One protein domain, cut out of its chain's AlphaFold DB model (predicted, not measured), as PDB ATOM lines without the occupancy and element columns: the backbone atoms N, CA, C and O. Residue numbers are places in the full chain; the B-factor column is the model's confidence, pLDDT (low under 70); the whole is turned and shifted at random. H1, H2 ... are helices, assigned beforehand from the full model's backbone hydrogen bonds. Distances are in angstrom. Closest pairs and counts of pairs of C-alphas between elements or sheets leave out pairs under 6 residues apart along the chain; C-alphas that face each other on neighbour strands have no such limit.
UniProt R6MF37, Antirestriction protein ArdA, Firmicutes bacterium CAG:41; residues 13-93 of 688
ATOM      1  N   ALA A  13     -11.663 -18.264  -5.539       54.03
ATOM      2  CA  ALA A  13     -10.261 -18.642  -5.414       54.03
ATOM      3  C   ALA A  13      -9.408 -17.694  -4.540       54.03
ATOM      4  O   ALA A  13      -8.526 -18.174  -3.831       54.03
ATOM      5  N   THR A  14      -9.644 -16.378  -4.557       57.75
ATOM      6  CA  THR A  14      -8.898 -15.401  -3.740       57.75
ATOM      7  C   THR A  14      -9.311 -15.483  -2.267       57.75
ATOM      8  O   THR A  14      -8.458 -15.427  -1.383       57.75
ATOM      9  N   GLN A  15     -10.609 -15.657  -2.000       64.25
ATOM     10  CA  GLN A  15     -11.122 -15.848  -0.640       64.25
ATOM     11  C   GLN A  15     -10.688 -17.205  -0.069       64.25
ATOM     12  O   GLN A  15     -10.240 -17.282   1.072       64.25
ATOM     13  N   ASP A  16     -10.731 -18.254  -0.889       67.31
ATOM     14  CA  ASP A  16     -10.223 -19.580  -0.541       67.31
ATOM     15  C   ASP A  16      -8.717 -19.575  -0.241       67.31
ATOM     16  O   ASP A  16      -8.271 -20.341   0.612       67.31
ATOM     17  N   TYR A  17      -7.937 -18.740  -0.933       75.00
ATOM     18  CA  TYR A  17      -6.496 -18.601  -0.709       75.00
ATOM     19  C   TYR A  17      -6.172 -17.882   0.607       75.00
ATOM     20  O   TYR A  17      -5.290 -18.315   1.344       75.00
ATOM     21  N   GLU A  18      -6.902 -16.815   0.934       81.12
ATOM     22  CA  GLU A  18      -6.743 -16.120   2.214       81.12
ATOM     23  C   GLU A  18      -7.066 -17.025   3.398       81.12
ATOM     24  O   GLU A  18      -6.314 -17.050   4.369       81.12
ATOM     25  N   LEU A  19      -8.163 -17.787   3.313       79.38
ATOM     26  CA  LEU A  19      -8.529 -18.732   4.362       79.38
ATOM     27  C   LEU A  19      -7.417 -19.764   4.575       79.38
ATOM     28  O   LEU A  19      -7.040 -20.008   5.719       79.38
ATOM     29  N   ASP A  20      -6.837 -20.300   3.496       77.00
ATOM     30  CA  ASP A  20      -5.706 -21.228   3.592       77.00
ATOM     31  C   ASP A  20      -4.505 -20.600   4.318       77.00
ATOM     32  O   ASP A  20      -3.950 -21.225   5.224       77.00
ATOM     33  N   GLU A  21      -4.123 -19.366   3.974       83.88
ATOM     34  CA  GLU A  21      -2.997 -18.679   4.626       83.88
ATOM     35  C   GLU A  21      -3.292 -18.378   6.105       83.88
ATOM     36  O   GLU A  21      -2.430 -18.595   6.959       83.88
ATOM     37  N   VAL A  22      -4.513 -17.936   6.434       87.00
ATOM     38  CA  VAL A  22      -4.953 -17.702   7.820       87.00
ATOM     39  C   VAL A  22      -4.844 -18.978   8.646       87.00
ATOM     40  O   VAL A  22      -4.324 -18.944   9.763       87.00
ATOM     41  N   PHE A  23      -5.305 -20.108   8.108       81.19
ATOM     42  CA  PHE A  23      -5.230 -21.392   8.800       81.19
ATOM     43  C   PHE A  23      -3.792 -21.822   9.058       81.19
ATOM     44  O   PHE A  23      -3.450 -22.211  10.178       81.19
ATOM     45  N   GLU A  24      -2.948 -21.746   8.033       81.31
ATOM     46  CA  GLU A  24      -1.543 -22.112   8.156       81.31
ATOM     47  C   GLU A  24      -0.831 -21.243   9.189       81.31
ATOM     48  O   GLU A  24      -0.152 -21.759  10.080       81.31
ATOM     49  N   LEU A  25      -1.035 -19.930   9.119       88.56
ATOM     50  CA  LEU A  25      -0.387 -18.994  10.019       88.56
ATOM     51  C   LEU A  25      -0.888 -19.156  11.463       88.56
ATOM     52  O   LEU A  25      -0.081 -19.116  12.392       88.56
ATOM     53  N   ALA A  26      -2.185 -19.415  11.672       89.19
ATOM     54  CA  ALA A  26      -2.754 -19.677  12.996       89.19
ATOM     55  C   ALA A  26      -2.138 -20.930  13.623       89.19
ATOM     56  O   ALA A  26      -1.783 -20.927  14.806       89.19
ATOM     57  N   PHE A  27      -1.981 -21.986  12.824       84.00
ATOM     58  CA  PHE A  27      -1.364 -23.227  13.268       84.00
ATOM     59  C   PHE A  27       0.110 -23.028  13.627       84.00
ATOM     60  O   PHE A  27       0.536 -23.435  14.705       84.00
ATOM     61  N   GLU A  28       0.889 -22.396  12.750       85.62
ATOM     62  CA  GLU A  28       2.319 -22.175  12.980       85.62
ATOM     63  C   GLU A  28       2.582 -21.316  14.214       85.62
ATOM     64  O   GLU A  28       3.469 -21.627  15.011       85.62
ATOM     65  N   ILE A  29       1.781 -20.266  14.403       89.25
ATOM     66  CA  ILE A  29       1.868 -19.403  15.578       89.25
ATOM     67  C   ILE A  29       1.518 -20.193  16.840       89.25
ATOM     68  O   ILE A  29       2.289 -20.161  17.798       89.25
ATOM     69  N   ASP A  30       0.402 -20.925  16.857       88.31
ATOM     70  CA  ASP A  30       0.008 -21.724  18.022       88.31
ATOM     71  C   ASP A  30       1.054 -22.801  18.359       88.31
ATOM     72  O   ASP A  30       1.452 -22.928  19.518       88.31
ATOM     73  N   ALA A  31       1.569 -23.517  17.354       82.88
ATOM     74  CA  ALA A  31       2.606 -24.532  17.528       82.88
ATOM     75  C   ALA A  31       3.906 -23.934  18.091       82.88
ATOM     76  O   ALA A  31       4.464 -24.467  19.056       82.88
ATOM     77  N   PHE A  32       4.359 -22.803  17.543       84.75
ATOM     78  CA  PHE A  32       5.532 -22.085  18.039       84.75
ATOM     79  C   PHE A  32       5.349 -21.634  19.492       84.75
ATOM     80  O   PHE A  32       6.226 -21.871  20.326       84.75
ATOM     81  N   LEU A  33       4.201 -21.034  19.817       83.88
ATOM     82  CA  LEU A  33       3.898 -20.568  21.168       83.88
ATOM     83  C   LEU A  33       3.810 -21.730  22.163       83.88
ATOM     84  O   LEU A  33       4.342 -21.621  23.264       83.88
ATOM     85  N   ARG A  34       3.203 -22.864  21.794       84.75
ATOM     86  CA  ARG A  34       3.144 -24.058  22.658       84.75
ATOM     87  C   ARG A  34       4.517 -24.658  22.925       84.75
ATOM     88  O   ARG A  34       4.776 -25.066  24.057       84.75
ATOM     89  N   ALA A  35       5.374 -24.702  21.908       76.62
ATOM     90  CA  ALA A  35       6.718 -25.258  22.019       76.62
ATOM     91  C   ALA A  35       7.634 -24.411  22.919       76.62
ATOM     92  O   ALA A  35       8.501 -24.955  23.601       76.62
ATOM     93  N   HIS A  36       7.422 -23.094  22.960       73.19
ATOM     94  CA  HIS A  36       8.376 -22.164  23.565       73.19
ATOM     95  C   HIS A  36       7.818 -21.334  24.733       73.19
ATOM     96  O   HIS A  36       8.575 -20.630  25.397       73.19
ATOM     97  N   ASN A  37       6.516 -21.408  25.020       71.50
ATOM     98  CA  ASN A  37       5.878 -20.671  26.107       71.50
ATOM     99  C   ASN A  37       4.997 -21.597  26.957       71.50
ATOM    100  O   ASN A  37       3.830 -21.864  26.658       71.50
ATOM    101  N   LEU A  38       5.557 -22.059  28.080       68.62
ATOM    102  CA  LEU A  38       4.849 -22.932  29.018       68.62
ATOM    103  C   LEU A  38       3.574 -22.276  29.565       68.62
ATOM    104  O   LEU A  38       2.554 -22.951  29.673       68.62
ATOM    105  N   LYS A  39       3.604 -20.969  29.868       67.88
ATOM    106  CA  LYS A  39       2.418 -20.238  30.345       67.88
ATOM    107  C   LYS A  39       1.314 -20.245  29.289       67.88
ATOM    108  O   LYS A  39       0.163 -20.484  29.639       67.88
ATOM    109  N   TYR A  40       1.654 -20.024  28.018       78.06
ATOM    110  CA  TYR A  40       0.706 -20.098  26.904       78.06
ATOM    111  C   TYR A  40       0.080 -21.492  26.809       78.06
ATOM    112  O   TYR A  40      -1.144 -21.612  26.822       78.06
ATOM    113  N   ARG A  41       0.907 -22.543  26.810       78.31
ATOM    114  CA  ARG A  41       0.445 -23.935  26.734       78.31
ATOM    115  C   ARG A  41      -0.490 -24.304  27.890       78.31
ATOM    116  O   ARG A  41      -1.537 -24.896  27.657       78.31
ATOM    117  N   THR A  42      -0.148 -23.908  29.116       69.31
ATOM    118  CA  THR A  42      -0.982 -24.153  30.305       69.31
ATOM    119  C   THR A  42      -2.268 -23.326  30.288       69.31
ATOM    120  O   THR A  42      -3.313 -23.802  30.723       69.31
ATOM    121  N   LYS A  43      -2.214 -22.086  29.791       73.75
ATOM    122  CA  LYS A  43      -3.373 -21.186  29.720       73.75
ATOM    123  C   LYS A  43      -4.374 -21.605  28.643       73.75
ATOM    124  O   LYS A  43      -5.574 -21.412  28.830       73.75
ATOM    125  N   PHE A  44      -3.892 -22.167  27.538       80.12
ATOM    126  CA  PHE A  44      -4.701 -22.543  26.382       80.12
ATOM    127  C   PHE A  44      -4.544 -24.039  26.073       80.12
ATOM    128  O   PHE A  44      -3.976 -24.388  25.040       80.12
ATOM    129  N   PRO A  45      -5.035 -24.949  26.935       70.69
ATOM    130  CA  PRO A  45      -4.840 -26.390  26.753       70.69
ATOM    131  C   PRO A  45      -5.544 -26.947  25.503       70.69
ATOM    132  O   PRO A  45      -5.116 -27.964  24.976       70.69
ATOM    133  N   MET A  46      -6.578 -26.262  25.003       73.56
ATOM    134  CA  MET A  46      -7.339 -26.659  23.813       73.56
ATOM    135  C   MET A  46      -6.711 -26.057  22.553       73.56
ATOM    136  O   MET A  46      -6.861 -24.858  22.303       73.56
ATOM    137  N   GLU A  47      -5.994 -26.870  21.776       80.25
ATOM    138  CA  GLU A  47      -5.198 -26.394  20.635       80.25
ATOM    139  C   GLU A  47      -6.058 -25.834  19.511       80.25
ATOM    140  O   GLU A  47      -5.860 -24.697  19.081       80.25
ATOM    141  N   GLN A  48      -7.053 -26.608  19.083       75.50
ATOM    142  CA  GLN A  48      -7.900 -26.242  17.957       75.50
ATOM    143  C   GLN A  48      -8.640 -24.924  18.199       75.50
ATOM    144  O   GLN A  48      -8.553 -24.003  17.392       75.50
ATOM    145  N   ARG A  49      -9.265 -24.785  19.372       77.00
ATOM    146  CA  ARG A  49      -9.960 -23.554  19.770       77.00
ATOM    147  C   ARG A  49      -9.042 -22.336  19.733       77.00
ATOM    148  O   ARG A  49      -9.454 -21.243  19.357       77.00
ATOM    149  N   GLN A  50      -7.797 -22.504  20.167       84.81
ATOM    150  CA  GLN A  50      -6.855 -21.400  20.179       84.81
ATOM    151  C   GLN A  50      -6.427 -21.009  18.759       84.81
ATOM    152  O   GLN A  50      -6.299 -19.820  18.475       84.81
ATOM    153  N   ARG A  51      -6.289 -21.976  17.846       85.94
ATOM    154  CA  ARG A  51      -6.049 -21.709  16.418       85.94
ATOM    155  C   ARG A  51      -7.224 -20.974  15.774       85.94
ATOM    156  O   ARG A  51      -6.987 -20.018  15.046       85.94
ATOM    157  N   GLU A  52      -8.460 -21.348  16.092       81.25
ATOM    158  CA  GLU A  52      -9.668 -20.642  15.630       81.25
ATOM    159  C   GLU A  52      -9.684 -19.184  16.117       81.25
ATOM    160  O   GLU A  52      -9.908 -18.272  15.329       81.25
ATOM    161  N   ILE A  53      -9.323 -18.934  17.382       81.81
ATOM    162  CA  ILE A  53      -9.198 -17.567  17.920       81.81
ATOM    163  C   ILE A  53      -8.116 -16.766  17.180       81.81
ATOM    164  O   ILE A  53      -8.313 -15.585  16.890       81.81
ATOM    165  N   LEU A  54      -6.964 -17.375  16.884       86.88
ATOM    166  CA  LEU A  54      -5.908 -16.719  16.109       86.88
ATOM    167  C   LEU A  54      -6.373 -16.417  14.675       86.88
ATOM    168  O   LEU A  54      -6.108 -15.324  14.175       86.88
ATOM    169  N   ALA A  55      -7.093 -17.347  14.044       86.25
ATOM    170  CA  ALA A  55      -7.672 -17.183  12.715       86.25
ATOM    171  C   ALA A  55      -8.686 -16.031  12.670       86.25
ATOM    172  O   ALA A  55      -8.541 -15.115  11.857       86.25
ATOM    173  N   ASP A  56      -9.638 -16.014  13.606       80.62
ATOM    174  CA  ASP A  56     -10.628 -14.944  13.751       80.62
ATOM    175  C   ASP A  56      -9.932 -13.581  13.900       80.62
ATOM    176  O   ASP A  56     -10.256 -12.622  13.200       80.62
ATOM    177  N   LYS A  57      -8.893 -13.499  14.742       79.69
ATOM    178  CA  LYS A  57      -8.121 -12.262  14.940       79.69
ATOM    179  C   LYS A  57      -7.413 -11.782  13.672       79.69
ATOM    180  O   LYS A  57      -7.325 -10.571  13.454       79.69
ATOM    181  N   MET A  58      -6.928 -12.690  12.826       84.69
ATOM    182  CA  MET A  58      -6.317 -12.340  11.538       84.69
ATOM    183  C   MET A  58      -7.349 -11.857  10.518       84.69
ATOM    184  O   MET A  58      -7.108 -10.845   9.856       84.69
ATOM    185  N   LEU A  59      -8.510 -12.509  10.434       79.12
ATOM    186  CA  LEU A  59      -9.613 -12.100   9.554       79.12
ATOM    187  C   LEU A  59     -10.215 -10.747   9.985       79.12
ATOM    188  O   LEU A  59     -10.539  -9.896   9.156       79.12
ATOM    189  N   GLU A  60     -10.271 -10.488  11.291       73.31
ATOM    190  CA  GLU A  60     -10.656  -9.196  11.878       73.31
ATOM    191  C   GLU A  60      -9.591  -8.099  11.681       73.31
ATOM    192  O   GLU A  60      -9.836  -6.929  11.991       73.31
ATOM    193  N   SER A  61      -8.404  -8.441  11.161       73.12
ATOM    194  CA  SER A  61      -7.226  -7.560  11.129       73.12
ATOM    195  C   SER A  61      -6.855  -6.996  12.515       73.12
ATOM    196  O   SER A  61      -6.311  -5.895  12.625       73.12
ATOM    197  N   ASP A  62      -7.174  -7.739  13.578       72.69
ATOM    198  CA  ASP A  62      -6.864  -7.470  14.987       72.69
ATOM    199  C   ASP A  62      -5.659  -8.311  15.430       72.69
ATOM    200  O   ASP A  62      -5.682  -9.098  16.378       72.69
ATOM    201  N   THR A  63      -4.567  -8.158  14.694       78.50
ATOM    202  CA  THR A  63      -3.340  -8.941  14.857       78.50
ATOM    203  C   THR A  63      -2.464  -8.457  16.007       78.50
ATOM    204  O   THR A  63      -1.477  -9.114  16.335       78.50
ATOM    205  N   PHE A  64      -2.803  -7.340  16.663       72.75
ATOM    206  CA  PHE A  64      -2.042  -6.815  17.801       72.75
ATOM    207  C   PHE A  64      -1.888  -7.860  18.912       72.75
ATOM    208  O   PHE A  64      -0.790  -8.052  19.433       72.75
ATOM    209  N   TYR A  65      -2.967  -8.582  19.222       74.12
ATOM    210  CA  TYR A  65      -2.949  -9.682  20.187       74.12
ATOM    211  C   TYR A  65      -1.983 -10.804  19.774       74.12
ATOM    212  O   TYR A  65      -1.219 -11.314  20.587       74.12
ATOM    213  N   ILE A  66      -1.969 -11.152  18.490       82.88
ATOM    214  CA  ILE A  66      -1.116 -12.210  17.943       82.88
ATOM    215  C   ILE A  66       0.356 -11.787  17.981       82.88
ATOM    216  O   ILE A  66       1.215 -12.523  18.461       82.88
ATOM    217  N   LYS A  67       0.644 -10.555  17.555       80.69
ATOM    218  CA  LYS A  67       1.970  -9.930  17.635       80.69
ATOM    219  C   LYS A  67       2.484  -9.880  19.069       80.69
ATOM    220  O   LYS A  67       3.647 -10.190  19.313       80.69
ATOM    221  N   HIS A  68       1.607  -9.542  20.015       74.31
ATOM    222  CA  HIS A  68       1.884  -9.597  21.447       74.31
ATOM    223  C   HIS A  68       2.297 -11.010  21.879       74.31
ATOM    224  O   HIS A  68       3.347 -11.167  22.503       74.31
ATOM    225  N   LEU A  69       1.534 -12.040  21.496       77.50
ATOM    226  CA  LEU A  69       1.863 -13.429  21.821       77.50
ATOM    227  C   LEU A  69       3.218 -13.845  21.243       77.50
ATOM    228  O   LEU A  69       4.064 -14.329  21.993       77.50
ATOM    229  N   ILE A  70       3.467 -13.599  19.952       81.00
ATOM    230  CA  ILE A  70       4.748 -13.930  19.306       81.00
ATOM    231  C   ILE A  70       5.902 -13.206  20.012       81.00
ATOM    232  O   ILE A  70       6.924 -13.818  20.307       81.00
ATOM    233  N   SER A  71       5.729 -11.923  20.350       69.38
ATOM    234  CA  SER A  71       6.766 -11.123  21.019       69.38
ATOM    235  C   SER A  71       7.106 -11.586  22.438       69.38
ATOM    236  O   SER A  71       8.198 -11.293  22.921       69.38
ATOM    237  N   SER A  72       6.200 -12.326  23.090       64.44
ATOM    238  CA  SER A  72       6.427 -12.911  24.418       64.44
ATOM    239  C   SER A  72       7.411 -14.087  24.406       64.44
ATOM    240  O   SER A  72       7.777 -14.589  25.466       64.44
ATOM    241  N   VAL A  73       7.841 -14.529  23.218       66.56
ATOM    242  CA  VAL A  73       8.712 -15.684  23.004       66.56
ATOM    243  C   VAL A  73       9.947 -15.263  22.207       66.56
ATOM    244  O   VAL A  73       9.853 -14.565  21.200       66.56
ATOM    245  N   LEU A  74      11.130 -15.678  22.661       53.72
ATOM    246  CA  LEU A  74      12.406 -15.286  22.054       53.72
ATOM    247  C   LEU A  74      12.829 -16.281  20.966       53.72
ATOM    248  O   LEU A  74      12.727 -17.487  21.168       53.72
ATOM    249  N   GLY A  75      13.407 -15.789  19.866       60.91
ATOM    250  CA  GLY A  75      14.128 -16.623  18.898       60.91
ATOM    251  C   GLY A  75      13.939 -16.207  17.438       60.91
ATOM    252  O   GLY A  75      12.987 -15.514  17.090       60.91
ATOM    253  N   HIS A  76      14.845 -16.675  16.572       63.75
ATOM    254  CA  HIS A  76      14.797 -16.433  15.123       63.75
ATOM    255  C   HIS A  76      13.491 -16.923  14.472       63.75
ATOM    256  O   HIS A  76      13.020 -16.314  13.516       63.75
ATOM    257  N   GLU A  77      12.893 -17.992  15.006       67.44
ATOM    258  CA  GLU A  77      11.597 -18.516  14.556       67.44
ATOM    259  C   GLU A  77      10.449 -17.538  14.843       67.44
ATOM    260  O   GLU A  77       9.619 -17.292  13.969       67.44
ATOM    261  N   GLY A  78      10.449 -16.893  16.015       77.62
ATOM    262  CA  GLY A  78       9.462 -15.868  16.362       77.62
ATOM    263  C   GLY A  78       9.542 -14.649  15.442       77.62
ATOM    264  O   GLY A  78       8.516 -14.142  14.989       77.62
ATOM    265  N   ASP A  79      10.752 -14.207  15.086       75.31
ATOM    266  CA  ASP A  79      10.931 -13.114  14.120       75.31
ATOM    267  C   ASP A  79      10.474 -13.512  12.703       75.31
ATOM    268  O   ASP A  79       9.895 -12.690  11.988       75.31
ATOM    269  N   ALA A  80      10.678 -14.769  12.293       80.75
ATOM    270  CA  ALA A  80      10.172 -15.278  11.018       80.75
ATOM    271  C   ALA A  80       8.634 -15.289  10.978       80.75
ATOM    272  O   ALA A  80       8.050 -14.814  10.000       80.75
ATOM    273  N   LEU A  81       7.979 -15.741  12.052       86.44
ATOM    274  CA  LEU A  81       6.516 -15.716  12.178       86.44
ATOM    275  C   LEU A  81       5.964 -14.294  12.211       86.44
ATOM    276  O   LEU A  81       4.973 -14.001  11.547       86.44
ATOM    277  N   MET A  82       6.637 -13.383  12.913       84.06
ATOM    278  CA  MET A  82       6.283 -11.964  12.914       84.06
ATOM    279  C   MET A  82       6.351 -11.369  11.500       84.06
ATOM    280  O   MET A  82       5.463 -10.622  11.094       84.06
ATOM    281  N   ASN A  83       7.381 -11.720  10.723       83.75
ATOM    282  CA  ASN A  83       7.512 -11.285   9.333       83.75
ATOM    283  C   ASN A  83       6.425 -11.880   8.434       83.75
ATOM    284  O   ASN A  83       5.883 -11.152   7.605       83.75
ATOM    285  N   ARG A  84       6.071 -13.158   8.618       88.44
ATOM    286  CA  ARG A  84       4.941 -13.779   7.910       88.44
ATOM    287  C   ARG A  84       3.619 -13.104   8.238       88.44
ATOM    288  O   ARG A  84       2.887 -12.769   7.318       88.44
ATOM    289  N   LEU A  85       3.348 -12.821   9.510       88.19
ATOM    290  CA  LEU A  85       2.143 -12.101   9.920       88.19
ATOM    291  C   LEU A  85       2.085 -10.689   9.324       88.19
ATOM    292  O   LEU A  85       1.041 -10.272   8.837       88.19
ATOM    293  N   ASN A  86       3.212  -9.974   9.277       83.25
ATOM    294  CA  ASN A  86       3.290  -8.671   8.605       83.25
ATOM    295  C   ASN A  86       3.115  -8.775   7.074       83.25
ATOM    296  O   ASN A  86       2.599  -7.845   6.445       83.25
ATOM    297  N   ALA A  87       3.572  -9.873   6.460       84.38
ATOM    298  CA  ALA A  87       3.380 -10.144   5.038       84.38
ATOM    299  C   ALA A  87       1.908 -10.444   4.736       84.38
ATOM    300  O   ALA A  87       1.349  -9.786   3.864       84.38
ATOM    301  N   TYR A  88       1.270 -11.312   5.528       86.31
ATOM    302  CA  TYR A  88      -0.172 -11.567   5.500       86.31
ATOM    303  C   TYR A  88      -0.965 -10.258   5.607       86.31
ATOM    304  O   TYR A  88      -1.777  -9.949   4.741       86.31
ATOM    305  N   GLU A  89      -0.655  -9.418   6.599       78.94
ATOM    306  CA  GLU A  89      -1.293  -8.104   6.752       78.94
ATOM    307  C   GLU A  89      -1.104  -7.195   5.540       78.94
ATOM    308  O   GLU A  89      -1.923  -6.312   5.316       78.94
ATOM    309  N   THR A  90      -0.003  -7.352   4.801       76.88
ATOM    310  CA  THR A  90       0.301  -6.549   3.615       76.88
ATOM    311  C   THR A  90      -0.380  -7.080   2.361       76.88
ATOM    312  O   THR A  90      -0.813  -6.286   1.527       76.88
ATOM    313  N   GLU A  91      -0.471  -8.396   2.234       79.44
ATOM    314  CA  GLU A  91      -1.066  -9.094   1.101       79.44
ATOM    315  C   GLU A  91      -2.593  -9.035   1.149       79.44
ATOM    316  O   GLU A  91      -3.229  -8.605   0.188       79.44
ATOM    317  N   PHE A  92      -3.172  -9.338   2.308       73.75
ATOM    318  CA  PHE A  92      -4.613  -9.340   2.538       73.75
ATOM    319  C   PHE A  92      -5.086  -8.034   3.177       73.75
ATOM    320  O   PHE A  92      -6.009  -8.035   3.988       73.75
ATOM    321  N   ARG A  93      -4.456  -6.896   2.826       63.72
ATOM    322  CA  ARG A  93      -4.865  -5.559   3.299       63.72
ATOM    323  C   ARG A  93      -6.331  -5.313   2.982       63.72
ATOM    324  O   ARG A  93      -6.686  -4.848   1.899       63.72
TER     325      ARG A  93
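This is residues 13 to 93 of the 688 residues of the protein "Antirestriction protein ArdA" of Firmicutes bacterium CAG:41 (UniProt R6MF37). One long helix, H1, is the spine: H2 turns at its far end, H3 crosses it, and H5 runs back beside it, forming a hairpin with H4. The printed part has 81 residues with five named helices, H1 to H5 in order, and no named strand: all helix. It is compact, with radius of gyration of the C-alphas 12.1 A, spanning 37 by 25 by 17 A.

H1, residues 13 to 36, is the hub. H2, residues 38 to 43, touches it only at the corner, C-alphas 34 and 41 closest at 4.9 A. Residues 22 to 30 of H1 alone touch H3, residues 47 to 59, at a steep tilt of 50 degrees, opposite ways; C-alphas 26 and 51 are closest, 5.2 A. H4, residues 64 to 71, only just touches H1 and H3, with 3 pairs of C-alphas within 8 A each. Residues 21 to 32 of H1 alone touch H5, residues 76 to 91, at a shallow 21 degrees, opposite ways; C-alphas 29 and 81 are closest, 6.8 A. In H1 to H5 every O i to N i+4 pair is within hydrogen-bond range.

H1 runs 34.6 A from C-alpha 13 (-10.261, -18.642, -5.414); H5 runs 22.4 A to C-alpha 91 (-1.066, -9.094, 1.101).

The printed part has no cut; its four links between helices are tight. Residues 71 to 77 are among those under pLDDT 70.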